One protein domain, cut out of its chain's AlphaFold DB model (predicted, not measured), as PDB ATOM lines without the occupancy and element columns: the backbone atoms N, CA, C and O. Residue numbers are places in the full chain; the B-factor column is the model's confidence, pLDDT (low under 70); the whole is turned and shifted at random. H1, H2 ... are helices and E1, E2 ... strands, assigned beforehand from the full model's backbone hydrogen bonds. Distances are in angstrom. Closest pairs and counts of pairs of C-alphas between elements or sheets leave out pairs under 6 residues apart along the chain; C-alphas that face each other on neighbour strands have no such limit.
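AT A GLANCE: This is residues 176 to 238 and 274 to 379 of the 380 residues of an uncharacterized protein of viral metagenome (UniProt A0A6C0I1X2). A small twisted sheet of five short strands has the near part of one long helix, H6, over one face; H6 runs on well past the sheet, with the helix H1 side by side with it. Toward the far end of H6 the helix H2 crosses it, and beyond that end H7 and H8 turn the chain back, H8 running the same way as H2 with few contacts to it. The printed part has 169 residues with eight named helices and five named strands, in the order E1 H1 H2 H3 H4 E2 H5 E3 E4 E5 H6 H7 H8; the class is mixed, helices and strands. The sheet, E2 E4 E3 E1 E5, is mixed, and the whole is compact, with a radius of gyration of the C-alphas of 18.0 A and spans of 51 by 37 by 24 A.

HOW THE PARTS SIT: In the sheet, E2 (residues 277 to 279) and E4 (310 to 314) are antiparallel, with N 278 and O 311 at 2.8 A. E4 and E3 (296 to 299) form an antiparallel hairpin, with N 297 and O 314 at 2.8 A. E3 and E1 (176 to 178) are antiparallel, with N 176 and O 298 at 2.8 A. E1 and the edge strand E5 (326 to 328) are parallel, with no N and O within hydrogen-bond range. H6 (331 to 355) is on the sheet at a height of 12.0 A, over E3 and E1: two layers, a helix on one face of a sheet. H1 (187 to 205) touches H6 at a shallow tilt of 24 degrees, the same way; the closest C-alphas, of Ile 197 and Leu 343, are 5.3 A apart. H2 (210 to 223) touches H6, by residues 349 to 354 of H6 alone, at a steep tilt of 45 degrees, opposite ways; the closest C-alphas, of Asn 215 and Ser 353, are 5.1 A apart. H5 (280 to 288) only grazes the sheet with residues 280 to 282. E2, H5 and E3 make a split strand-helix-strand unit, two strands running the same way with E4 between them, and its crossover is right-handed. H7 (359 to 364) and H8 (366 to 378) are each close to H2 but not clearly touching it. H3 (225 to 228) and H4 (230 to 235) meet only through their link. Every O i to N i+4 pair is within hydrogen-bond range in H2, H4, H5, H6, H7 and H8; H1 has 13 of 15, and H3 is too short for one.

IN THESE COORDINATES: E1 begins at C-alpha 176, (284.458, 209.010, 373.483). H6 measures 36.2 A, from (280.691, 203.733, 379.215) to (276.225, 236.127, 394.753); H1 measures 26.3 A, H2 20.1 A and H8 18.8 A, ending at C-alpha 378, (295.849, 231.151, 375.894).

THE WHOLE: The two C-alphas farthest apart, of Ala 180 and Ala 360, are 50.9 A apart. Residues 239 to 273 are not printed, and C-alphas 238 and 274 are 10.0 A apart across the cut. The link from E4 to E5 is long. Mean pLDDT of the printed part is 84.0; residues 225 to 238, 274, 317 to 328 and 378 to 379 are under 70.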
ATOM      1  N   TYR A 176     284.368 210.313 372.844       90.69
ATOM      2  CA  TYR A 176     284.458 209.010 373.483       90.69
ATOM      3  C   TYR A 176     283.950 207.953 372.517       90.69
ATOM      4  O   TYR A 176     282.798 208.014 372.081       90.69
ATOM      5  N   VAL A 177     284.807 206.988 372.196       90.94
ATOM      6  CA  VAL A 177     284.402 205.790 371.458       90.94
ATOM      7  C   VAL A 177     284.002 204.744 372.483       90.94
ATOM      8  O   VAL A 177     284.816 204.314 373.300       90.94
ATOM      9  N   ILE A 178     282.728 204.365 372.453       90.88
ATOM     10  CA  ILE A 178     282.149 203.382 373.356       90.88
ATOM     11  C   ILE A 178     281.889 202.103 372.567       90.88
ATOM     12  O   ILE A 178     281.099 202.088 371.625       90.88
ATOM     13  N   THR A 179     282.549 201.021 372.971       91.06
ATOM     14  CA  THR A 179     282.486 199.710 372.301       91.06
ATOM     15  C   THR A 179     281.680 198.669 373.076       91.06
ATOM     16  O   THR A 179     281.423 197.583 372.562       91.06
ATOM     17  N   ALA A 180     281.260 198.995 374.301       91.62
ATOM     18  CA  ALA A 180     280.528 198.106 375.195       91.62
ATOM     19  C   ALA A 180     279.220 198.755 375.682       91.62
ATOM     20  O   ALA A 180     279.155 199.981 375.798       91.62
ATOM     21  N   PRO A 181     278.182 197.954 375.989       91.94
ATOM     22  CA  PRO A 181     276.988 198.458 376.660       91.94
ATOM     23  C   PRO A 181     277.312 198.933 378.085       91.94
ATOM     24  O   PRO A 181     278.345 198.568 378.654       91.94
ATOM     25  N   LEU A 182     276.410 199.722 378.671       91.81
ATOM     26  CA  LEU A 182     276.515 200.122 380.078       91.81
ATOM     27  C   LEU A 182     276.370 198.923 381.023       91.81
ATOM     28  O   LEU A 182     275.730 197.919 380.687       91.81
ATOM     29  N   SER A 183     276.937 199.035 382.226       92.62
ATOM     30  CA  SER A 183     276.768 197.997 383.243       92.62
ATOM     31  C   SER A 183     275.343 197.974 383.803       92.62
ATOM     32  O   SER A 183     274.683 199.000 383.943       92.62
ATOM     33  N   ASN A 184     274.874 196.793 384.212       87.94
ATOM     34  CA  ASN A 184     273.521 196.626 384.765       87.94
ATOM     35  C   ASN A 184     273.273 197.428 386.059       87.94
ATOM     36  O   ASN A 184     272.126 197.641 386.435       87.94
ATOM     37  N   ASN A 185     274.332 197.862 386.749       90.19
ATOM     38  CA  ASN A 185     274.227 198.592 388.015       90.19
ATOM     39  C   ASN A 185     274.283 200.116 387.831       90.19
ATOM     40  O   ASN A 185     274.154 200.851 388.813       90.19
ATOM     41  N   ILE A 186     274.468 200.607 386.602       92.69
ATOM     42  CA  ILE A 186     274.684 202.032 386.336       92.69
ATOM     43  C   ILE A 186     273.490 202.901 386.747       92.69
ATOM     44  O   ILE A 186     273.670 204.040 387.168       92.69
ATOM     45  N   SER A 187     272.274 202.349 386.707       91.06
ATOM     46  CA  SER A 187     271.039 203.035 387.105       91.06
ATOM     47  C   SER A 187     271.101 203.559 388.541       91.06
ATOM     48  O   SER A 187     270.635 204.664 388.809       91.06
ATOM     49  N   THR A 188     271.761 202.826 389.443       93.06
ATOM     50  CA  THR A 188     271.950 203.235 390.847       93.06
ATOM     51  C   THR A 188     272.844 204.467 391.003       93.06
ATOM     52  O   THR A 188     272.783 205.142 392.029       93.06
ATOM     53  N   LEU A 189     273.657 204.778 389.987       92.94
ATOM     54  CA  LEU A 189     274.551 205.933 389.953       92.94
ATOM     55  C   LEU A 189     273.983 207.086 389.113       92.94
ATOM     56  O   LEU A 189     274.176 208.244 389.482       92.94
ATOM     57  N   LEU A 190     273.289 206.792 388.004       93.94
ATOM     58  CA  LEU A 190     272.722 207.819 387.120       93.94
ATOM     59  C   LEU A 190     271.480 208.477 387.722       93.94
ATOM     60  O   LEU A 190     271.403 209.704 387.713       93.94
ATOM     61  N   LEU A 191     270.551 207.696 388.285       94.38
ATOM     62  CA  LEU A 191     269.277 208.223 388.784       94.38
ATOM     63  C   LEU A 191     269.470 209.357 389.817       94.38
ATOM     64  O   LEU A 191     268.915 210.435 389.607       94.38
ATOM     65  N   PRO A 192     270.344 209.227 390.841       94.38
ATOM     66  CA  PRO A 192     270.572 210.320 391.789       94.38
ATOM     67  C   PRO A 192     271.209 211.572 391.166       94.38
ATOM     68  O   PRO A 192     271.066 212.669 391.704       94.38
ATOM     69  N   LEU A 193     271.970 211.433 390.073       95.00
ATOM     70  CA  LEU A 193     272.524 212.583 389.352       95.00
ATOM     71  C   LEU A 193     271.444 213.282 388.527       95.00
ATOM     72  O   LEU A 193     271.397 214.509 388.518       95.00
ATOM     73  N   MET A 194     270.570 212.514 387.880       95.19
ATOM     74  CA  MET A 194     269.457 213.037 387.087       95.19
ATOM     75  C   MET A 194     268.470 213.812 387.962       95.19
ATOM     76  O   MET A 194     268.194 214.971 387.668       95.19
ATOM     77  N   GLU A 195     268.057 213.246 389.098       95.25
ATOM     78  CA  GLU A 195     267.183 213.923 390.068       95.25
ATOM     79  C   GLU A 195     267.786 215.254 390.554       95.25
ATOM     80  O   GLU A 195     267.090 216.265 390.687       95.25
ATOM     81  N   LYS A 196     269.108 215.296 390.780       95.50
ATOM     82  CA  LYS A 196     269.816 216.531 391.158       95.50
ATOM     83  C   LYS A 196     269.845 217.557 390.030       95.50
ATOM     84  O   LYS A 196     269.693 218.745 390.307       95.50
ATOM     85  N   ILE A 197     270.049 217.122 388.786       96.06
ATOM     86  CA  ILE A 197     270.022 218.009 387.616       96.06
ATOM     87  C   ILE A 197     268.631 218.618 387.467       96.06
ATOM     88  O   ILE A 197     268.518 219.835 387.353       96.06
ATOM     89  N   GLU A 198     267.580 217.806 387.540       94.62
ATOM     90  CA  GLU A 198     266.200 218.283 387.459       94.62
ATOM     91  C   GLU A 198     265.860 219.251 388.585       94.62
ATOM     92  O   GLU A 198     265.308 220.318 388.325       94.62
ATOM     93  N   THR A 199     266.256 218.928 389.819       95.50
ATOM     94  CA  THR A 199     266.084 219.825 390.968       95.50
ATOM     95  C   THR A 199     266.766 221.169 390.713       95.50
ATOM     96  O   THR A 199     266.168 222.225 390.901       95.50
ATOM     97  N   GLU A 200     268.011 221.160 390.238       95.00
ATOM     98  CA  GLU A 200     268.765 222.383 389.962       95.00
ATOM     99  C   GLU A 200     268.168 223.180 388.783       95.00
ATOM    100  O   GLU A 200     268.122 224.412 388.823       95.00
ATOM    101  N   MET A 201     267.642 222.502 387.757       92.50
ATOM    102  CA  MET A 201     266.896 223.136 386.663       92.50
ATOM    103  C   MET A 201     265.586 223.766 387.154       92.50
ATOM    104  O   MET A 201     265.278 224.899 386.781       92.50
ATOM    105  N   GLN A 202     264.835 223.084 388.021       93.69
ATOM    106  CA  GLN A 202     263.620 223.621 388.641       93.69
ATOM    107  C   GLN A 202     263.930 224.848 389.502       93.69
ATOM    108  O   GLN A 202     263.243 225.862 389.377       93.69
ATOM    109  N   LEU A 203     264.996 224.794 390.311       93.50
ATOM    110  CA  LEU A 203     265.451 225.935 391.107       93.50
ATOM    111  C   LEU A 203     265.729 227.144 390.214       93.50
ATOM    112  O   LEU A 203     265.222 228.226 390.488       93.50
ATOM    113  N   ARG A 204     266.451 226.957 389.104       92.25
ATOM    114  CA  ARG A 204     266.720 228.032 388.137       92.25
ATOM    115  C   ARG A 204     265.451 228.606 387.517       92.25
ATOM    116  O   ARG A 204     265.307 229.822 387.466       92.25
ATOM    117  N   ASN A 205     264.528 227.748 387.087       89.62
ATOM    118  CA  ASN A 205     263.268 228.176 386.478       89.62
ATOM    119  C   ASN A 205     262.343 228.887 387.481       89.62
ATOM    120  O   ASN A 205     261.514 229.699 387.083       89.62
ATOM    121  N   SER A 206     262.486 228.593 388.777       93.31
ATOM    122  CA  SER A 206     261.716 229.239 389.845       93.31
ATOM    123  C   SER A 206     262.203 230.650 390.200       93.31
ATOM    124  O   SER A 206     261.506 231.376 390.909       93.31
ATOM    125  N   ILE A 207     263.379 231.062 389.711       92.75
ATOM    126  CA  ILE A 207     263.916 232.406 389.943       92.75
ATOM    127  C   ILE A 207     263.085 233.405 389.139       92.75
ATOM    128  O   ILE A 207     263.208 233.492 387.919       92.75
ATOM    129  N   SER A 208     262.252 234.180 389.830       93.00
ATOM    130  CA  SER A 208     261.418 235.230 389.232       93.00
ATOM    131  C   SER A 208     262.118 236.587 389.117       93.00
ATOM    132  O   SER A 208     261.584 237.495 388.486       93.00
ATOM    133  N   ASP A 209     263.270 236.755 389.771       94.06
ATOM    134  CA  ASP A 209     264.017 238.011 389.778       94.06
ATOM    135  C   ASP A 209     264.712 238.234 388.414       94.06
ATOM    136  O   ASP A 209     265.579 237.434 388.037       94.06
ATOM    137  N   PRO A 210     264.354 239.295 387.664       91.56
ATOM    138  CA  PRO A 210     264.898 239.545 386.332       91.56
ATOM    139  C   PRO A 210     266.398 239.869 386.339       91.56
ATOM    140  O   PRO A 210     267.085 239.551 385.364       91.56
ATOM    141  N   ASP A 211     266.924 240.462 387.414       90.94
ATOM    142  CA  ASP A 211     268.352 240.765 387.520       90.94
ATOM    143  C   ASP A 211     269.142 239.464 387.707       90.94
ATOM    144  O   ASP A 211     270.120 239.224 386.995       90.94
ATOM    145  N   ILE A 212     268.665 238.560 388.571       91.69
ATOM    146  CA  ILE A 212     269.289 237.239 388.750       91.69
ATOM    147  C   ILE A 212     269.215 236.425 387.449       91.69
ATOM    148  O   ILE A 212     270.210 235.810 387.062       91.69
ATOM    149  N   GLN A 213     268.092 236.458 386.724       91.00
ATOM    150  CA  GLN A 213     267.979 235.808 385.409       91.00
ATOM    151  C   GLN A 213     268.988 236.370 384.394       91.00
ATOM    152  O   GLN A 213     269.649 235.609 383.682       91.00
ATOM    153  N   GLN A 214     269.166 237.695 384.346       90.56
ATOM    154  CA  GLN A 214     270.184 238.313 383.496       90.56
ATOM    155  C   GLN A 214     271.601 237.866 383.891       90.56
ATOM    156  O   GLN A 214     272.452 237.652 383.020       90.56
ATOM    157  N   ASN A 215     271.852 237.680 385.186       92.06
ATOM    158  CA  ASN A 215     273.143 237.224 385.693       92.06
ATOM    159  C   ASN A 215     273.405 235.752 385.337       92.06
ATOM    160  O   ASN A 215     274.532 235.423 384.959       92.06
ATOM    161  N   ILE A 216     272.373 234.898 385.328       92.06
ATOM    162  CA  ILE A 216     272.469 233.513 384.832       92.06
ATOM    163  C   ILE A 216     272.956 233.510 383.384       92.06
ATOM    164  O   ILE A 216     273.955 232.857 383.079       92.06
ATOM    165  N   LEU A 217     272.313 234.299 382.518       90.06
ATOM    166  CA  LEU A 217     272.697 234.412 381.107       90.06
ATOM    167  C   LEU A 217     274.126 234.946 380.942       90.06
ATOM    168  O   LEU A 217     274.878 234.478 380.084       90.06
ATOM    169  N   PHE A 218     274.530 235.904 381.781       90.75
ATOM    170  CA  PHE A 218     275.900 236.408 381.789       90.75
ATOM    171  C   PHE A 218     276.909 235.299 382.119       90.75
ATOM    172  O   PHE A 218     277.846 235.090 381.345       90.75
ATOM    173  N   PHE A 219     276.728 234.577 383.229       91.50
ATOM    174  CA  PHE A 219     277.672 233.538 383.656       91.50
ATOM    175  C   PHE A 219     277.684 232.336 382.718       91.50
ATOM    176  O   PHE A 219     278.749 231.777 382.456       91.50
ATOM    177  N   GLU A 220     276.534 231.983 382.157       89.56
ATOM    178  CA  GLU A 220     276.444 230.988 381.099       89.56
ATOM    179  C   GLU A 220     277.258 231.411 379.876       89.56
ATOM    180  O   GLU A 220     278.126 230.662 379.437       89.56
ATOM    181  N   SER A 221     277.091 232.650 379.400       85.69
ATOM    182  CA  SER A 221     277.874 233.169 378.269       85.69
ATOM    183  C   SER A 221     279.379 233.238 378.551       85.69
ATOM    184  O   SER A 221     280.183 233.025 377.646       85.69
ATOM    185  N   LEU A 222     279.771 233.515 379.800       86.00
ATOM    186  CA  LEU A 222     281.171 233.598 380.223       86.00
ATOM    187  C   LEU A 222     281.854 232.224 380.237       86.00
ATOM    188  O   LEU A 222     283.051 232.122 379.964       86.00
ATOM    189  N   LEU A 223     281.098 231.180 380.578       87.00
ATOM    190  CA  LEU A 223     281.569 229.797 380.644       87.00
ATOM    191  C   LEU A 223     281.328 229.021 379.346       87.00
ATOM    192  O   LEU A 223     281.708 227.852 379.245       87.00
ATOM    193  N   TYR A 224     280.739 229.669 378.345       80.62
ATOM    194  CA  TYR A 224     280.460 229.080 377.051       80.62
ATOM    195  C   TYR A 224     281.638 229.253 376.083       80.62
ATOM    196  O   TYR A 224     282.033 230.361 375.725       80.62
ATOM    197  N   SER A 225     282.191 228.131 375.625       64.19
ATOM    198  CA  SER A 225     283.414 228.050 374.811       64.19
ATOM    199  C   SER A 225     283.282 228.552 373.368       64.19
ATOM    200  O   SER A 225     284.287 228.735 372.680       64.19
ATOM    201  N   TYR A 226     282.062 228.821 372.899       55.53
ATOM    202  CA  TYR A 226     281.785 229.137 371.496       55.53
ATOM    203  C   TYR A 226     282.502 230.392 370.964       55.53
ATOM    204  O   TYR A 226     282.765 230.494 369.766       55.53
ATOM    205  N   GLN A 227     282.888 231.337 371.832       52.59
ATOM    206  CA  GLN A 227     283.595 232.550 371.394       52.59
ATOM    207  C   GLN A 227     284.974 232.269 370.771       52.59
ATOM    208  O   GLN A 227     285.449 233.070 369.967       52.59
ATOM    209  N   ILE A 228     285.600 231.133 371.093       51.00
ATOM    210  CA  ILE A 228     286.908 230.746 370.545       51.00
ATOM    211  C   ILE A 228     286.757 230.184 369.119       51.00
ATOM    212  O   ILE A 228     287.651 230.333 368.285       51.00
ATOM    213  N   ASP A 229     285.587 229.626 368.799       46.28
ATOM    214  CA  ASP A 229     285.373 228.790 367.618       46.28
ATOM    215  C   ASP A 229     284.683 229.517 366.452       46.28
ATOM    216  O   ASP A 229     284.344 228.899 365.449       46.28
ATOM    217  N   ALA A 230     284.516 230.845 366.501       49.69
ATOM    218  CA  ALA A 230     283.891 231.620 365.416       49.69
ATOM    219  C   ALA A 230     284.585 231.447 364.040       49.69
ATOM    220  O   ALA A 230     283.974 231.667 362.991       49.69
ATOM    221  N   LYS A 231     285.860 231.030 364.022       49.38
ATOM    222  CA  LYS A 231     286.575 230.636 362.794       49.38
ATOM    223  C   LYS A 231     286.169 229.241 362.295       49.38
ATOM    224  O   LYS A 231     286.057 229.057 361.085       49.38
ATOM    225  N   SER A 232     285.900 228.300 363.195       46.44
ATOM    226  CA  SER A 232     285.437 226.941 362.882       46.44
ATOM    227  C   SER A 232     283.937 226.901 362.577       46.44
ATOM    228  O   SER A 232     283.528 226.218 361.646       46.44
ATOM    229  N   ALA A 233     283.124 227.725 363.246       44.84
ATOM    230  CA  ALA A 233     281.700 227.911 362.954       44.84
ATOM    231  C   ALA A 233     281.459 228.464 361.537       44.84
ATOM    232  O   ALA A 233     280.563 228.001 360.832       44.84
ATOM    233  N   LYS A 234     282.323 229.383 361.070       47.09
ATOM    234  CA  LYS A 234     282.355 229.823 359.661       47.09
ATOM    235  C   LYS A 234     282.716 228.691 358.696       47.09
ATOM    236  O   LYS A 234     282.224 228.679 357.576       47.09
ATOM    237  N   LYS A 235     283.565 227.752 359.120       44.97
ATOM    238  CA  LYS A 235     283.965 226.574 358.331       44.97
ATOM    239  C   LYS A 235     282.863 225.504 358.294       44.97
ATOM    240  O   LYS A 235     282.769 224.772 357.317       44.97
ATOM    241  N   ALA A 236     282.013 225.459 359.321       43.69
ATOM    242  CA  ALA A 236     280.870 224.556 359.448       43.69
ATOM    243  C   ALA A 236     279.556 225.100 358.838       43.69
ATOM    244  O   ALA A 236     278.512 224.480 359.010       43.69
ATOM    245  N   ASN A 237     279.584 226.238 358.123       42.38
ATOM    246  CA  ASN A 237     278.404 226.877 357.508       42.38
ATOM    247  C   ASN A 237     277.238 227.149 358.479       42.38
ATOM    248  O   ASN A 237     276.080 227.214 358.067       42.38
ATOM    249  N   ILE A 238     277.525 227.357 359.765       43.09
ATOM    250  CA  ILE A 238     276.481 227.666 360.740       43.09
ATOM    251  C   ILE A 238     276.352 229.192 360.841       43.09
ATOM    252  O   ILE A 238     277.279 229.883 361.268       43.09
ATOM    253  N   SER A 274     272.962 217.741 359.254       61.62
ATOM    254  CA  SER A 274     273.167 218.179 360.629       61.62
ATOM    255  C   SER A 274     273.295 216.935 361.499       61.62
ATOM    256  O   SER A 274     272.345 216.152 361.583       61.62
ATOM    257  N   THR A 275     274.457 216.730 362.116       70.88
ATOM    258  CA  THR A 275     274.659 215.604 363.027       70.88
ATOM    259  C   THR A 275     273.599 215.676 364.131       70.88
ATOM    260  O   THR A 275     273.448 216.746 364.735       70.88
ATOM    261  N   PRO A 276     272.826 214.603 364.373       81.12
ATOM    262  CA  PRO A 276     271.732 214.643 365.333       81.12
ATOM    263  C   PRO A 276     272.268 214.939 366.739       81.12
ATOM    264  O   PRO A 276     273.218 214.308 367.207       81.12
ATOM    265  N   GLN A 277     271.653 215.918 367.404       87.44
ATOM    266  CA  GLN A 277     271.871 216.173 368.825       87.44
ATOM    267  C   GLN A 277     270.900 215.309 369.633       87.44
ATOM    268  O   GLN A 277     269.717 215.234 369.303       87.44
ATOM    269  N   LEU A 278     271.402 214.662 370.679       91.94
ATOM    270  CA  LEU A 278     270.614 213.883 371.628       91.94
ATOM    271  C   LEU A 278     270.633 214.543 373.001       91.94
ATOM    272  O   LEU A 278     271.658 215.065 373.443       91.94
ATOM    273  N   ASN A 279     269.507 214.449 373.697       92.69
ATOM    274  CA  ASN A 279     269.413 214.791 375.103       92.69
ATOM    275  C   ASN A 279     269.955 213.637 375.958       92.69
ATOM    276  O   ASN A 279     269.379 212.549 375.978       92.69
ATOM    277  N   ILE A 280     271.055 213.868 376.676       92.12
ATOM    278  CA  ILE A 280     271.674 212.854 377.538       92.12
ATOM    279  C   ILE A 280     270.749 212.469 378.700       92.12
ATOM    280  O   ILE A 280     270.809 211.326 379.142       92.12
ATOM    281  N   LEU A 281     269.894 213.375 379.191       91.94
ATOM    282  CA  LEU A 281     268.958 213.058 380.276       91.94
ATOM    283  C   LEU A 281     267.877 212.084 379.807       91.94
ATOM    284  O   LEU A 281     267.696 211.042 380.429       91.94
ATOM    285  N   ASP A 282     267.231 212.373 378.677       91.56
ATOM    286  CA  ASP A 282     266.212 211.486 378.093       91.56
ATOM    287  C   ASP A 282     266.824 210.122 377.754       91.56
ATOM    288  O   ASP A 282     266.242 209.064 377.999       91.56
ATOM    289  N   PHE A 283     268.059 210.138 377.253       90.56
ATOM    290  CA  PHE A 283     268.802 208.920 376.985       90.56
ATOM    291  C   PHE A 283     269.118 208.138 378.270       90.56
ATOM    292  O   PHE A 283     268.928 206.922 378.303       90.56
ATOM    293  N   ALA A 284     269.537 208.812 379.345       90.56
ATOM    294  CA  ALA A 284     269.778 208.195 380.647       90.56
ATOM    295  C   ALA A 284     268.498 207.593 381.252       90.56
ATOM    296  O   ALA A 284     268.564 206.512 381.836       90.56
ATOM    297  N   TYR A 285     267.330 208.207 381.033       91.69
ATOM    298  CA  TYR A 285     266.043 207.596 381.383       91.69
ATOM    299  C   TYR A 285     265.794 206.311 380.594       91.69
ATOM    300  O   TYR A 285     265.476 205.283 381.192       91.69
ATOM    301  N   SER A 286     266.045 206.318 379.281       90.88
ATOM    302  CA  SER A 286     265.888 205.109 378.459       90.88
ATOM    303  C   SER A 286     266.807 203.959 378.903       90.88
ATOM    304  O   SER A 286     266.422 202.791 378.838       90.88
ATOM    305  N   ILE A 287     268.005 204.274 379.413       88.31
ATOM    306  CA  ILE A 287     268.931 203.289 379.986       88.31
ATOM    307  C   ILE A 287     268.331 202.651 381.239       88.31
ATOM    308  O   ILE A 287     268.378 201.433 381.396       88.31
ATOM    309  N   ILE A 288     267.740 203.458 382.124       86.75
ATOM    310  CA  ILE A 288     267.083 202.966 383.342       86.75
ATOM    311  C   ILE A 288     265.901 202.047 382.991       86.75
ATOM    312  O   ILE A 288     265.667 201.058 383.686       86.75
ATOM    313  N   GLU A 289     265.208 202.318 381.883       89.94
ATOM    314  CA  GLU A 289     264.122 201.485 381.348       89.94
ATOM    315  C   GLU A 289     264.604 200.202 380.636       89.94
ATOM    316  O   GLU A 289     263.788 199.372 380.232       89.94
ATOM    317  N   GLY A 290     265.921 199.998 380.519       87.12
ATOM    318  CA  GLY A 290     266.537 198.772 379.999       87.12
ATOM    319  C   GLY A 290     267.225 198.911 378.640       87.12
ATOM    320  O   GLY A 290     267.732 197.915 378.115       87.12
ATOM    321  N   ASN A 291     267.287 200.113 378.055       87.50
ATOM    322  CA  ASN A 291     268.055 200.355 376.833       87.50
ATOM    323  C   ASN A 291     269.543 200.591 377.138       87.50
ATOM    324  O   ASN A 291     270.026 201.719 377.178       87.50
ATOM    325  N   ASN A 292     270.300 199.509 377.309       85.50
ATOM    326  CA  ASN A 292     271.721 199.604 377.668       85.50
ATOM    327  C   ASN A 292     272.655 199.793 376.458       85.50
ATOM    328  O   ASN A 292     273.880 199.798 376.625       85.50
ATOM    329  N   ASN A 293     272.114 199.906 375.237       89.56
ATOM    330  CA  ASN A 293     272.937 200.033 374.041       89.56
ATOM    331  C   ASN A 293     273.367 201.483 373.817       89.56
ATOM    332  O   ASN A 293     272.641 202.299 373.257       89.56
ATOM    333  N   VAL A 294     274.597 201.764 374.230       90.75
ATOM    334  CA  VAL A 294     275.245 203.072 374.095       90.75
ATOM    335  C   VAL A 294     276.415 203.050 373.109       90.75
ATOM    336  O   VAL A 294     277.177 204.015 373.029       90.75
ATOM    337  N   VAL A 295     276.584 201.932 372.393       91.69
ATOM    338  CA  VAL A 295     277.719 201.700 371.497       91.69
ATOM    339  C   VAL A 295     277.697 202.716 370.364       91.69
ATOM    340  O   VAL A 295     276.659 202.982 369.755       91.69
ATOM    341  N   GLY A 296     278.860 203.291 370.093       90.94
ATOM    342  CA  GLY A 296     279.038 204.347 369.112       90.94
ATOM    343  C   GLY A 296     279.934 205.440 369.661       90.94
ATOM    344  O   GLY A 296     280.715 205.230 370.594       90.94
ATOM    345  N   THR A 297     279.825 206.618 369.067       91.19
ATOM    346  CA  THR A 297     280.705 207.727 369.393       91.19
ATOM    347  C   THR A 297     279.938 208.891 369.992       91.19
ATOM    348  O   THR A 297     278.988 209.390 369.394       91.19
ATOM    349  N   TRP A 298     280.380 209.335 371.166       92.50
ATOM    350  CA  TRP A 298     279.743 210.395 371.941       92.50
ATOM    351  C   TRP A 298     280.665 211.595 372.075       92.50
ATOM    352  O   TRP A 298     281.856 211.457 372.354       92.50
ATOM    353  N   SER A 299     280.128 212.795 371.890       91.19
ATOM    354  CA  SER A 299     280.893 214.020 372.111       91.19
ATOM    355  C   SER A 299     280.007 215.172 372.565       91.19
ATOM    356  O   SER A 299     278.810 215.218 372.288       91.19
ATOM    357  N   ARG A 300     280.618 216.143 373.248       89.50
ATOM    358  CA  ARG A 300     279.997 217.437 373.563       89.50
ATOM    359  C   ARG A 300     280.886 218.548 373.017       89.50
ATOM    360  O   ARG A 300     281.763 219.018 373.746       89.50
ATOM    361  N   PRO A 301     280.727 218.911 371.733       87.69
ATOM    362  CA  PRO A 301     281.518 219.965 371.113       87.69
ATOM    363  C   PRO A 301     281.415 221.302 371.846       87.69
ATOM    364  O   PRO A 301     280.453 221.565 372.563       87.69
ATOM    365  N   LEU A 302     282.379 222.190 371.597       84.38
ATOM    366  CA  LEU A 302     282.480 223.501 372.255       84.38
ATOM    367  C   LEU A 302     281.314 224.460 371.953       84.38
ATOM    368  O   LEU A 302     281.166 225.469 372.645       84.38
ATOM    369  N   PHE A 303     280.501 224.163 370.935       81.94
ATOM    370  CA  PHE A 303     279.263 224.883 370.619       81.94
ATOM    371  C   PHE A 303     278.034 224.336 371.356       81.94
ATOM    372  O   PHE A 303     276.920 224.772 371.092       81.94
ATOM    373  N   ILE A 304     278.190 223.355 372.244       86.06
ATOM    374  CA  ILE A 304     277.121 222.922 373.140       86.06
ATOM    375  C   ILE A 304     277.439 223.454 374.531       86.06
ATOM    376  O   ILE A 304     278.534 223.243 375.055       86.06
ATOM    377  N   ALA A 305     276.492 224.180 375.127       86.12
ATOM    378  CA  ALA A 305     276.688 224.744 376.455       86.12
ATOM    379  C   ALA A 305     276.889 223.619 377.473       86.12
ATOM    380  O   ALA A 305     276.187 222.610 377.448       86.12
ATOM    381  N   LYS A 306     277.840 223.781 378.395       86.69
ATOM    382  CA  LYS A 306     278.145 222.736 379.384       86.69
ATOM    383  C   LYS A 306     277.000 222.497 380.373       86.69
ATOM    384  O   LYS A 306     276.834 221.372 380.835       86.69
ATOM    385  N   SER A 307     276.189 223.521 380.612       89.88
ATOM    386  CA  SER A 307     274.901 223.493 381.319       89.88
ATOM    387  C   SER A 307     273.773 222.800 380.543       89.88
ATOM    388  O   SER A 307     272.783 222.408 381.153       89.88
ATOM    389  N   SER A 308     273.894 222.640 379.220       90.12
ATOM    390  CA  SER A 308     272.870 222.007 378.384       90.12
ATOM    391  C   SER A 308     273.020 220.483 378.396       90.12
ATOM    392  O   SER A 308     274.140 219.992 378.241       90.12
ATOM    393  N   PRO A 309     271.926 219.709 378.494       92.06
ATOM    394  CA  PRO A 309     271.999 218.252 378.477       92.06
ATOM    395  C   PRO A 309     272.242 217.658 377.080       92.06
ATOM    396  O   PRO A 309     272.242 216.440 376.927       92.06
ATOM    397  N   MET A 310     272.456 218.488 376.058       92.94
ATOM    398  CA  MET A 310     272.694 218.022 374.695       92.94
ATOM    399  C   MET A 310     274.093 217.404 374.516       92.94
ATOM    400  O   MET A 310     275.089 217.842 375.108       92.94
ATOM    401  N   ALA A 311     274.168 216.411 373.635       93.06
ATOM    402  CA  ALA A 311     275.392 215.823 373.100       93.06
ATOM    403  C   ALA A 311     275.198 215.391 371.646       93.06
ATOM    404  O   ALA A 311     274.083 215.352 371.135       93.06
ATOM    405  N   ILE A 312     276.296 215.056 370.979       92.25
ATOM    406  CA  ILE A 312     276.287 214.425 369.663       92.25
ATOM    407  C   ILE A 312     276.546 212.937 369.833       92.25
ATOM    408  O   ILE A 312     277.519 212.552 370.488       92.25
ATOM    409  N   TYR A 313     275.700 212.134 369.193       91.75
ATOM    410  CA  TYR A 313     275.854 210.691 369.079       91.75
ATOM    411  C   TYR A 313     275.959 210.277 367.613       91.75
ATOM    412  O   TYR A 313     275.138 210.656 366.777       91.75
ATOM    413  N   GLU A 314     276.964 209.463 367.317       90.44
ATOM    414  CA  GLU A 314     277.189 208.857 366.011       90.44
ATOM    415  C   GLU A 314     277.212 207.335 366.182       90.44
ATOM    416  O   GLU A 314     278.100 206.791 366.839       90.44
ATOM    417  N   ALA A 315     276.239 206.634 365.591       86.00
ATOM    418  CA  ALA A 315     276.105 205.180 365.736       86.00
ATOM    419  C   ALA A 315     277.296 204.402 365.143       86.00
ATOM    420  O   ALA A 315     277.643 203.322 365.616       86.00
ATOM    421  N   SER A 316     277.936 204.948 364.108       80.75
ATOM    422  CA  SER A 316     279.161 204.389 363.544       80.75
ATOM    423  C   SER A 316     280.371 204.758 364.397       80.75
ATOM    424  O   SER A 316     280.585 205.935 364.701       80.75
ATOM    425  N   VAL A 317     281.217 203.774 364.692       68.44
ATOM    426  CA  VAL A 317     282.600 204.029 365.106       68.44
ATOM    427  C   VAL A 317     283.340 204.516 363.862       68.44
ATOM    428  O   VAL A 317     283.615 203.739 362.954       68.44
ATOM    429  N   ILE A 318     283.546 205.827 363.756       65.31
ATOM    430  CA  ILE A 318     284.268 206.423 362.627       65.31
ATOM    431  C   ILE A 318     285.771 206.200 362.856       65.31
ATOM    432  O   ILE A 318     286.217 206.332 363.989       65.31
ATOM    433  N   ASP A 319     286.541 205.884 361.808       55.62
ATOM    434  CA  ASP A 319     288.014 205.955 361.815       55.62
ATOM    435  C   ASP A 319     288.439 207.435 361.803       55.62
ATOM    436  O   ASP A 319     288.059 208.188 360.903       55.62
ATOM    437  N   ILE A 320     289.171 207.892 362.823       54.12
ATOM    438  CA  ILE A 320     289.317 209.331 363.115       54.12
ATOM    439  C   ILE A 320     290.735 209.814 362.807       54.12
ATOM    440  O   ILE A 320     291.707 209.301 363.350       54.12
ATOM    441  N   ASN A 321     290.822 210.865 361.983       49.38
ATOM    442  CA  ASN A 321     292.040 211.636 361.732       49.38
ATOM    443  C   ASN A 321     292.343 212.634 362.884       49.38
ATOM    444  O   ASN A 321     291.538 213.516 363.186       49.38
ATOM    445  N   ASP A 322     293.522 212.467 363.487       45.00
ATOM    446  CA  ASP A 322     294.508 213.366 364.131       45.00
ATOM    447  C   ASP A 322     294.185 214.624 364.982       45.00
ATOM    448  O   ASP A 322     295.113 215.112 365.624       45.00
ATOM    449  N   GLU A 323     292.962 215.157 365.110       51.34
ATOM    450  CA  GLU A 323     292.751 216.396 365.919       51.34
ATOM    451  C   GLU A 323     291.871 216.253 367.172       51.34
ATOM    452  O   GLU A 323     291.693 217.219 367.920       51.34
ATOM    453  N   ILE A 324     291.354 215.058 367.464       58.94
ATOM    454  CA  ILE A 324     290.471 214.825 368.614       58.94
ATOM    455  C   ILE A 324     291.123 213.833 369.574       58.94
ATOM    456  O   ILE A 324     291.498 212.735 369.166       58.94
ATOM    457  N   THR A 325     291.239 214.194 370.858       58.03
ATOM    458  CA  THR A 325     291.694 213.253 371.889       58.03
ATOM    459  C   THR A 325     290.655 212.146 372.024       58.03
ATOM    460  O   THR A 325     289.558 212.369 372.545       58.03
ATOM    461  N   LEU A 326     291.009 210.968 371.524       60.47
ATOM    462  CA  LEU A 326     290.237 209.752 371.695       60.47
ATOM    463  C   LEU A 326     290.557 209.146 373.049       60.47
ATOM    464  O   LEU A 326     291.700 208.788 373.325       60.47
ATOM    465  N   GLU A 327     289.531 209.007 373.876       67.81
ATOM    466  CA  GLU A 327     289.595 208.146 375.046       67.81
ATOM    467  C   GLU A 327     288.685 206.948 374.776       67.81
ATOM    468  O   GLU A 327     287.476 207.112 374.574       67.81
ATOM    469  N   GLU A 328     289.261 205.741 374.765       65.06
ATOM    470  CA  GLU A 328     288.475 204.528 374.993       65.06
ATOM    471  C   GLU A 328     287.861 204.661 376.387       65.06
ATOM    472  O   GLU A 328     288.540 204.591 377.414       65.06
ATOM    473  N   GLY A 329     286.569 204.968 376.412       71.31
ATOM    474  CA  GLY A 329     285.855 205.279 377.634       71.31
ATOM    475  C   GLY A 329     285.136 204.048 378.147       71.31
ATOM    476  O   GLY A 329     284.329 203.456 377.432       71.31
ATOM    477  N   ASN A 330     285.349 203.705 379.418       89.25
ATOM    478  CA  ASN A 330     284.354 202.905 380.121       89.25
ATOM    479  C   ASN A 330     283.006 203.659 380.036       89.25
ATOM    480  O   ASN A 330     282.959 204.829 380.439       89.25
ATOM    481  N   PRO A 331     281.938 203.036 379.505       90.62
ATOM    482  CA  PRO A 331     280.691 203.733 379.215       90.62
ATOM    483  C   PRO A 331     280.072 204.349 380.473       90.62
ATOM    484  O   PRO A 331     279.652 205.505 380.441       90.62
ATOM    485  N   ASP A 332     280.112 203.641 381.603       92.62
ATOM    486  CA  ASP A 332     279.590 204.129 382.881       92.62
ATOM    487  C   ASP A 332     280.290 205.434 383.288       92.62
ATOM    488  O   ASP A 332     279.645 206.429 383.620       92.62
ATOM    489  N   THR A 333     281.623 205.460 383.189       91.62
ATOM    490  CA  THR A 333     282.433 206.641 383.508       91.62
ATOM    491  C   THR A 333     282.098 207.826 382.604       91.62
ATOM    492  O   THR A 333     282.025 208.956 383.091       91.62
ATOM    493  N   VAL A 334     281.888 207.594 381.303       91.44
ATOM    494  CA  VAL A 334     281.567 208.658 380.337       91.44
ATOM    495  C   VAL A 334     280.226 209.310 380.671       91.44
ATOM    496  O   VAL A 334     280.150 210.535 380.778       91.44
ATOM    497  N   PHE A 335     279.181 208.511 380.900       92.69
ATOM    498  CA  PHE A 335     277.846 209.034 381.206       92.69
ATOM    499  C   PHE A 335     277.782 209.711 382.576       92.69
ATOM    500  O   PHE A 335     277.229 210.807 382.686       92.69
ATOM    501  N   ILE A 336     278.420 209.131 383.600       93.00
ATOM    502  CA  ILE A 336     278.546 209.771 384.917       93.00
ATOM    503  C   ILE A 336     279.256 211.122 384.785       93.00
ATOM    504  O   ILE A 336     278.798 212.110 385.360       93.00
ATOM    505  N   ARG A 337     280.350 211.191 384.013       91.56
ATOM    506  CA  ARG A 337     281.084 212.440 383.779       91.56
ATOM    507  C   ARG A 337     280.205 213.478 383.087       91.56
ATOM    508  O   ARG A 337     280.179 214.616 383.539       91.56
ATOM    509  N   TYR A 338     279.451 213.109 382.051       92.75
ATOM    510  CA  TYR A 338     278.556 214.055 381.381       92.75
ATOM    511  C   TYR A 338     277.490 214.634 382.303       92.75
ATOM    512  O   TYR A 338     277.327 215.855 382.331       92.75
ATOM    513  N   LEU A 339     276.792 213.787 383.064       94.88
ATOM    514  CA  LEU A 339     275.768 214.249 384.000       94.88
ATOM    515  C   LEU A 339     276.376 215.102 385.116       94.88
ATOM    516  O   LEU A 339     275.835 216.152 385.456       94.88
ATOM    517  N   LYS A 340     277.535 214.698 385.646       93.38
ATOM    518  CA  LYS A 340     278.247 215.475 386.659       93.38
ATOM    519  C   LYS A 340     278.664 216.849 386.139       93.38
ATOM    520  O   LYS A 340     278.401 217.835 386.814       93.38
ATOM    521  N   ASP A 341     279.230 216.928 384.935       91.31
ATOM    522  CA  ASP A 341     279.587 218.205 384.315       91.31
ATOM    523  C   ASP A 341     278.349 219.104 384.177       91.31
ATOM    524  O   ASP A 341     278.391 220.272 384.556       91.31
ATOM    525  N   ILE A 342     277.228 218.569 383.674       93.81
ATOM    526  CA  ILE A 342     275.971 219.329 383.552       93.81
ATOM    527  C   ILE A 342     275.552 219.877 384.917       93.81
ATOM    528  O   ILE A 342     275.331 221.081 385.049       93.81
ATOM    529  N   LEU A 343     275.497 219.022 385.941       95.12
ATOM    530  CA  LEU A 343     275.119 219.413 387.296       95.12
ATOM    531  C   LEU A 343     276.052 220.483 387.880       95.12
ATOM    532  O   LEU A 343     275.576 221.465 388.454       95.12
ATOM    533  N   ASP A 344     277.364 220.315 387.725       93.25
ATOM    534  CA  ASP A 344     278.370 221.228 388.267       93.25
ATOM    535  C   ASP A 344     278.270 222.609 387.596       93.25
ATOM    536  O   ASP A 344     278.265 223.637 388.286       93.25
ATOM    537  N   TYR A 345     278.098 222.662 386.268       93.75
ATOM    538  CA  TYR A 345     277.870 223.917 385.540       93.75
ATOM    539  C   TYR A 345     276.511 224.549 385.875       93.75
ATOM    540  O   TYR A 345     276.417 225.772 386.029       93.75
ATOM    541  N   LEU A 346     275.457 223.744 386.034       94.56
ATOM    542  CA  LEU A 346     274.154 224.253 386.450       94.56
ATOM    543  C   LEU A 346     274.237 224.891 387.849       94.56
ATOM    544  O   LEU A 346     273.860 226.052 388.044       94.56
ATOM    545  N   THR A 347     274.839 224.180 388.793       94.44
ATOM    546  CA  THR A 347     274.983 224.627 390.180       94.44
ATOM    547  C   THR A 347     275.845 225.881 390.283       94.44
ATOM    548  O   THR A 347     275.483 226.838 390.973       94.44
ATOM    549  N   ILE A 348     276.997 225.909 389.601       94.75
ATOM    550  CA  ILE A 348     277.939 227.024 389.732       94.75
ATOM    551  C   ILE A 348     277.360 228.323 389.176       94.75
ATOM    552  O   ILE A 348     277.465 229.359 389.826       94.75
ATOM    553  N   ILE A 349     276.704 228.276 388.013       94.56
ATOM    554  CA  ILE A 349     276.113 229.461 387.382       94.56
ATOM    555  C   ILE A 349     274.965 230.007 388.243       94.56
ATOM    556  O   ILE A 349     274.901 231.221 388.434       94.56
ATOM    557  N   ARG A 350     274.100 229.151 388.818       94.75
ATOM    558  CA  ARG A 350     273.034 229.624 389.721       94.75
ATOM    559  C   ARG A 350     273.633 230.293 390.957       94.75
ATOM    560  O   ARG A 350     273.333 231.452 391.219       94.75
ATOM    561  N   LYS A 351     274.537 229.604 391.667       93.56
ATOM    562  CA  LYS A 351     275.175 230.143 392.883       93.56
ATOM    563  C   LYS A 351     275.921 231.450 392.621       93.56
ATOM    564  O   LYS A 351     275.885 232.359 393.441       93.56
ATOM    565  N   MET A 352     276.601 231.554 391.481       93.75
ATOM    566  CA  MET A 352     277.227 232.804 391.060       93.75
ATOM    567  C   MET A 352     276.177 233.895 390.853       93.75
ATOM    568  O   MET A 352     276.320 234.980 391.396       93.75
ATOM    569  N   SER A 353     275.082 233.610 390.158       93.50
ATOM    570  CA  SER A 353     274.010 234.591 389.927       93.50
ATOM    571  C   SER A 353     273.360 235.089 391.222       93.50
ATOM    572  O   SER A 353     272.968 236.245 391.297       93.50
ATOM    573  N   GLU A 354     273.313 234.259 392.264       92.25
ATOM    574  CA  GLU A 354     272.852 234.650 393.605       92.25
ATOM    575  C   GLU A 354     273.876 235.510 394.364       92.25
ATOM    576  O   GLU A 354     273.505 236.369 395.161       92.25
ATOM    577  N   TYR A 355     275.179 235.306 394.134       91.56
ATOM    578  CA  TYR A 355     276.225 236.127 394.753       91.56
ATOM    579  C   TYR A 355     276.348 237.518 394.144       91.56
ATOM    580  O   TYR A 355     276.738 238.442 394.857       91.56
ATOM    581  N   TYR A 356     276.062 237.658 392.853       91.50
ATOM    582  CA  TYR A 356     276.058 238.937 392.157       91.50
ATOM    583  C   TYR A 356     274.612 239.321 391.923       91.50
ATOM    584  O   TYR A 356     274.053 238.965 390.900       91.50
ATOM    585  N   THR A 357     274.001 240.008 392.883       89.06
ATOM    586  CA  THR A 357     272.560 240.297 392.857       89.06
ATOM    587  C   THR A 357     272.170 241.307 391.785       89.06
ATOM    588  O   THR A 357     271.029 241.317 391.349       89.06
ATOM    589  N   ASP A 358     273.107 242.144 391.335       89.25
ATOM    590  CA  ASP A 358     272.843 243.170 390.335       89.25
ATOM    591  C   ASP A 358     273.997 243.344 389.334       89.25
ATOM    592  O   ASP A 358     275.151 242.932 389.532       89.25
ATOM    593  N   LYS A 359     273.675 244.023 388.231       88.38
ATOM    594  CA  LYS A 359     274.615 244.316 387.147       88.38
ATOM    595  C   LYS A 359     275.789 245.197 387.587       88.38
ATOM    596  O   LYS A 359     276.886 245.060 387.040       88.38
ATOM    597  N   ALA A 360     275.591 246.110 388.537       90.12
ATOM    598  CA  ALA A 360     276.662 246.977 389.019       90.12
ATOM    599  C   ALA A 360     277.727 246.159 389.764       90.12
ATOM    600  O   ALA A 360     278.923 246.384 389.561       90.12
ATOM    601  N   MET A 361     277.312 245.149 390.531       91.00
ATOM    602  CA  MET A 361     278.205 244.221 391.215       91.00
ATOM    603  C   MET A 361     279.009 243.378 390.221       91.00
ATOM    604  O   MET A 361     280.226 243.251 390.385       91.00
ATOM    605  N   ILE A 362     278.382 242.875 389.149       90.31
ATOM    606  CA  ILE A 362     279.105 242.201 388.054       90.31
ATOM    607  C   ILE A 362     280.154 243.138 387.449       90.31
ATOM    608  O   ILE A 362     281.313 242.749 387.286       90.31
ATOM    609  N   MET A 363     279.788 244.385 387.149       89.69
ATOM    610  CA  MET A 363     280.706 245.352 386.536       89.69
ATOM    611  C   MET A 363     281.845 245.767 387.473       89.69
ATOM    612  O   MET A 363     282.976 245.949 387.017       89.69
ATOM    613  N   ALA A 364     281.600 245.831 388.785       89.38
ATOM    614  CA  ALA A 364     282.639 246.061 389.789       89.38
ATOM    615  C   ALA A 364     283.699 244.939 389.820       89.38
ATOM    616  O   ALA A 364     284.821 245.157 390.282       89.38
ATOM    617  N   HIS A 365     283.364 243.762 389.283       92.00
ATOM    618  CA  HIS A 365     284.231 242.588 389.179       92.00
ATOM    619  C   HIS A 365     284.723 242.324 387.748       92.00
ATOM    620  O   HIS A 365     285.250 241.251 387.459       92.00
ATOM    621  N   LYS A 366     284.602 243.308 386.842       90.25
ATOM    622  CA  LYS A 366     284.986 243.179 385.425       90.25
ATOM    623  C   LYS A 366     286.407 242.647 385.211       90.25
ATOM    624  O   LYS A 366     286.628 241.839 384.316       90.25
ATOM    625  N   ASN A 367     287.344 243.064 386.053       89.19
ATOM    626  CA  ASN A 367     288.731 242.602 386.043       89.19
ATOM    627  C   ASN A 367     288.862 241.067 386.147       89.19
ATOM    628  O   ASN A 367     289.728 240.488 385.500       89.19
ATOM    629  N   ILE A 368     287.985 240.401 386.907       89.06
ATOM    630  CA  ILE A 368     287.968 238.934 387.040       89.06
ATOM    631  C   ILE A 368     287.476 238.287 385.750       89.06
ATOM    632  O   ILE A 368     288.093 237.349 385.251       89.06
ATOM    633  N   TRP A 369     286.389 238.811 385.185       89.69
ATOM    634  CA  TRP A 369     285.795 238.282 383.957       89.69
ATOM    635  C   TRP A 369     286.742 238.444 382.768       89.69
ATOM    636  O   TRP A 369     286.859 237.551 381.932       89.69
ATOM    637  N   ASP A 370     287.461 239.566 382.721       86.50
ATOM    638  CA  ASP A 370     288.503 239.807 381.730       86.50
ATOM    639  C   ASP A 370     289.687 238.851 381.940       86.50
ATOM    640  O   ASP A 370     290.164 238.266 380.972       86.50
ATOM    641  N   ALA A 371     290.099 238.585 383.187       85.25
ATOM    642  CA  ALA A 371     291.119 237.576 383.466       85.25
ATOM    643  C   ALA A 371     290.703 236.168 383.023       85.25
ATOM    644  O   ALA A 371     291.494 235.495 382.368       85.25
ATOM    645  N   MET A 372     289.467 235.747 383.302       86.50
ATOM    646  CA  MET A 372     288.934 234.462 382.832       86.50
ATOM    647  C   MET A 372     288.961 234.374 381.300       86.50
ATOM    648  O   MET A 372     289.447 233.384 380.761       86.50
ATOM    649  N   ARG A 373     288.525 235.425 380.591       84.81
ATOM    650  CA  ARG A 373     288.576 235.478 379.118       84.81
ATOM    651  C   ARG A 373     289.999 235.435 378.563       84.81
ATOM    652  O   ARG A 373     290.234 234.808 377.535       84.81
ATOM    653  N   GLU A 374     290.960 236.077 379.220       80.75
ATOM    654  CA  GLU A 374     292.364 236.005 378.798       80.75
ATOM    655  C   GLU A 374     292.960 234.608 379.023       80.75
ATOM    656  O   GLU A 374     293.645 234.104 378.137       80.75
ATOM    657  N   VAL A 375     292.643 233.931 380.138       78.25
ATOM    658  CA  VAL A 375     293.018 232.514 380.337       78.25
ATOM    659  C   VAL A 375     292.433 231.641 379.224       78.25
ATOM    660  O   VAL A 375     293.146 230.817 378.653       78.25
ATOM    661  N   GLN A 376     291.164 231.862 378.865       76.44
ATOM    662  CA  GLN A 376     290.487 231.117 377.801       76.44
ATOM    663  C   GLN A 376     291.189 231.252 376.441       76.44
ATOM    664  O   GLN A 376     291.272 230.267 375.715       76.44
ATOM    665  N   LYS A 377     291.746 232.423 376.108       75.75
ATOM    666  CA  LYS A 377     292.468 232.638 374.841       75.75
ATOM    667  C   LYS A 377     293.799 231.892 374.749       75.75
ATOM    668  O   LYS A 377     294.247 231.615 373.641       75.75
ATOM    669  N   ILE A 378     294.457 231.631 375.881       68.88
ATOM    670  CA  ILE A 378     295.849 231.151 375.894       68.88
ATOM    671  C   ILE A 378     295.958 229.639 375.670       68.88
ATOM    672  O   ILE A 378     297.005 229.188 375.217       68.88
ATOM    673  N   GLY A 379     294.909 228.853 375.908       60.19
ATOM    674  CA  GLY A 379     294.996 227.416 375.635       60.19
ATOM    675  C   GLY A 379     295.601 226.566 376.768       60.19
ATOM    676  O   GLY A 379     296.205 225.546 376.445       60.19
TER     677      GLY A 379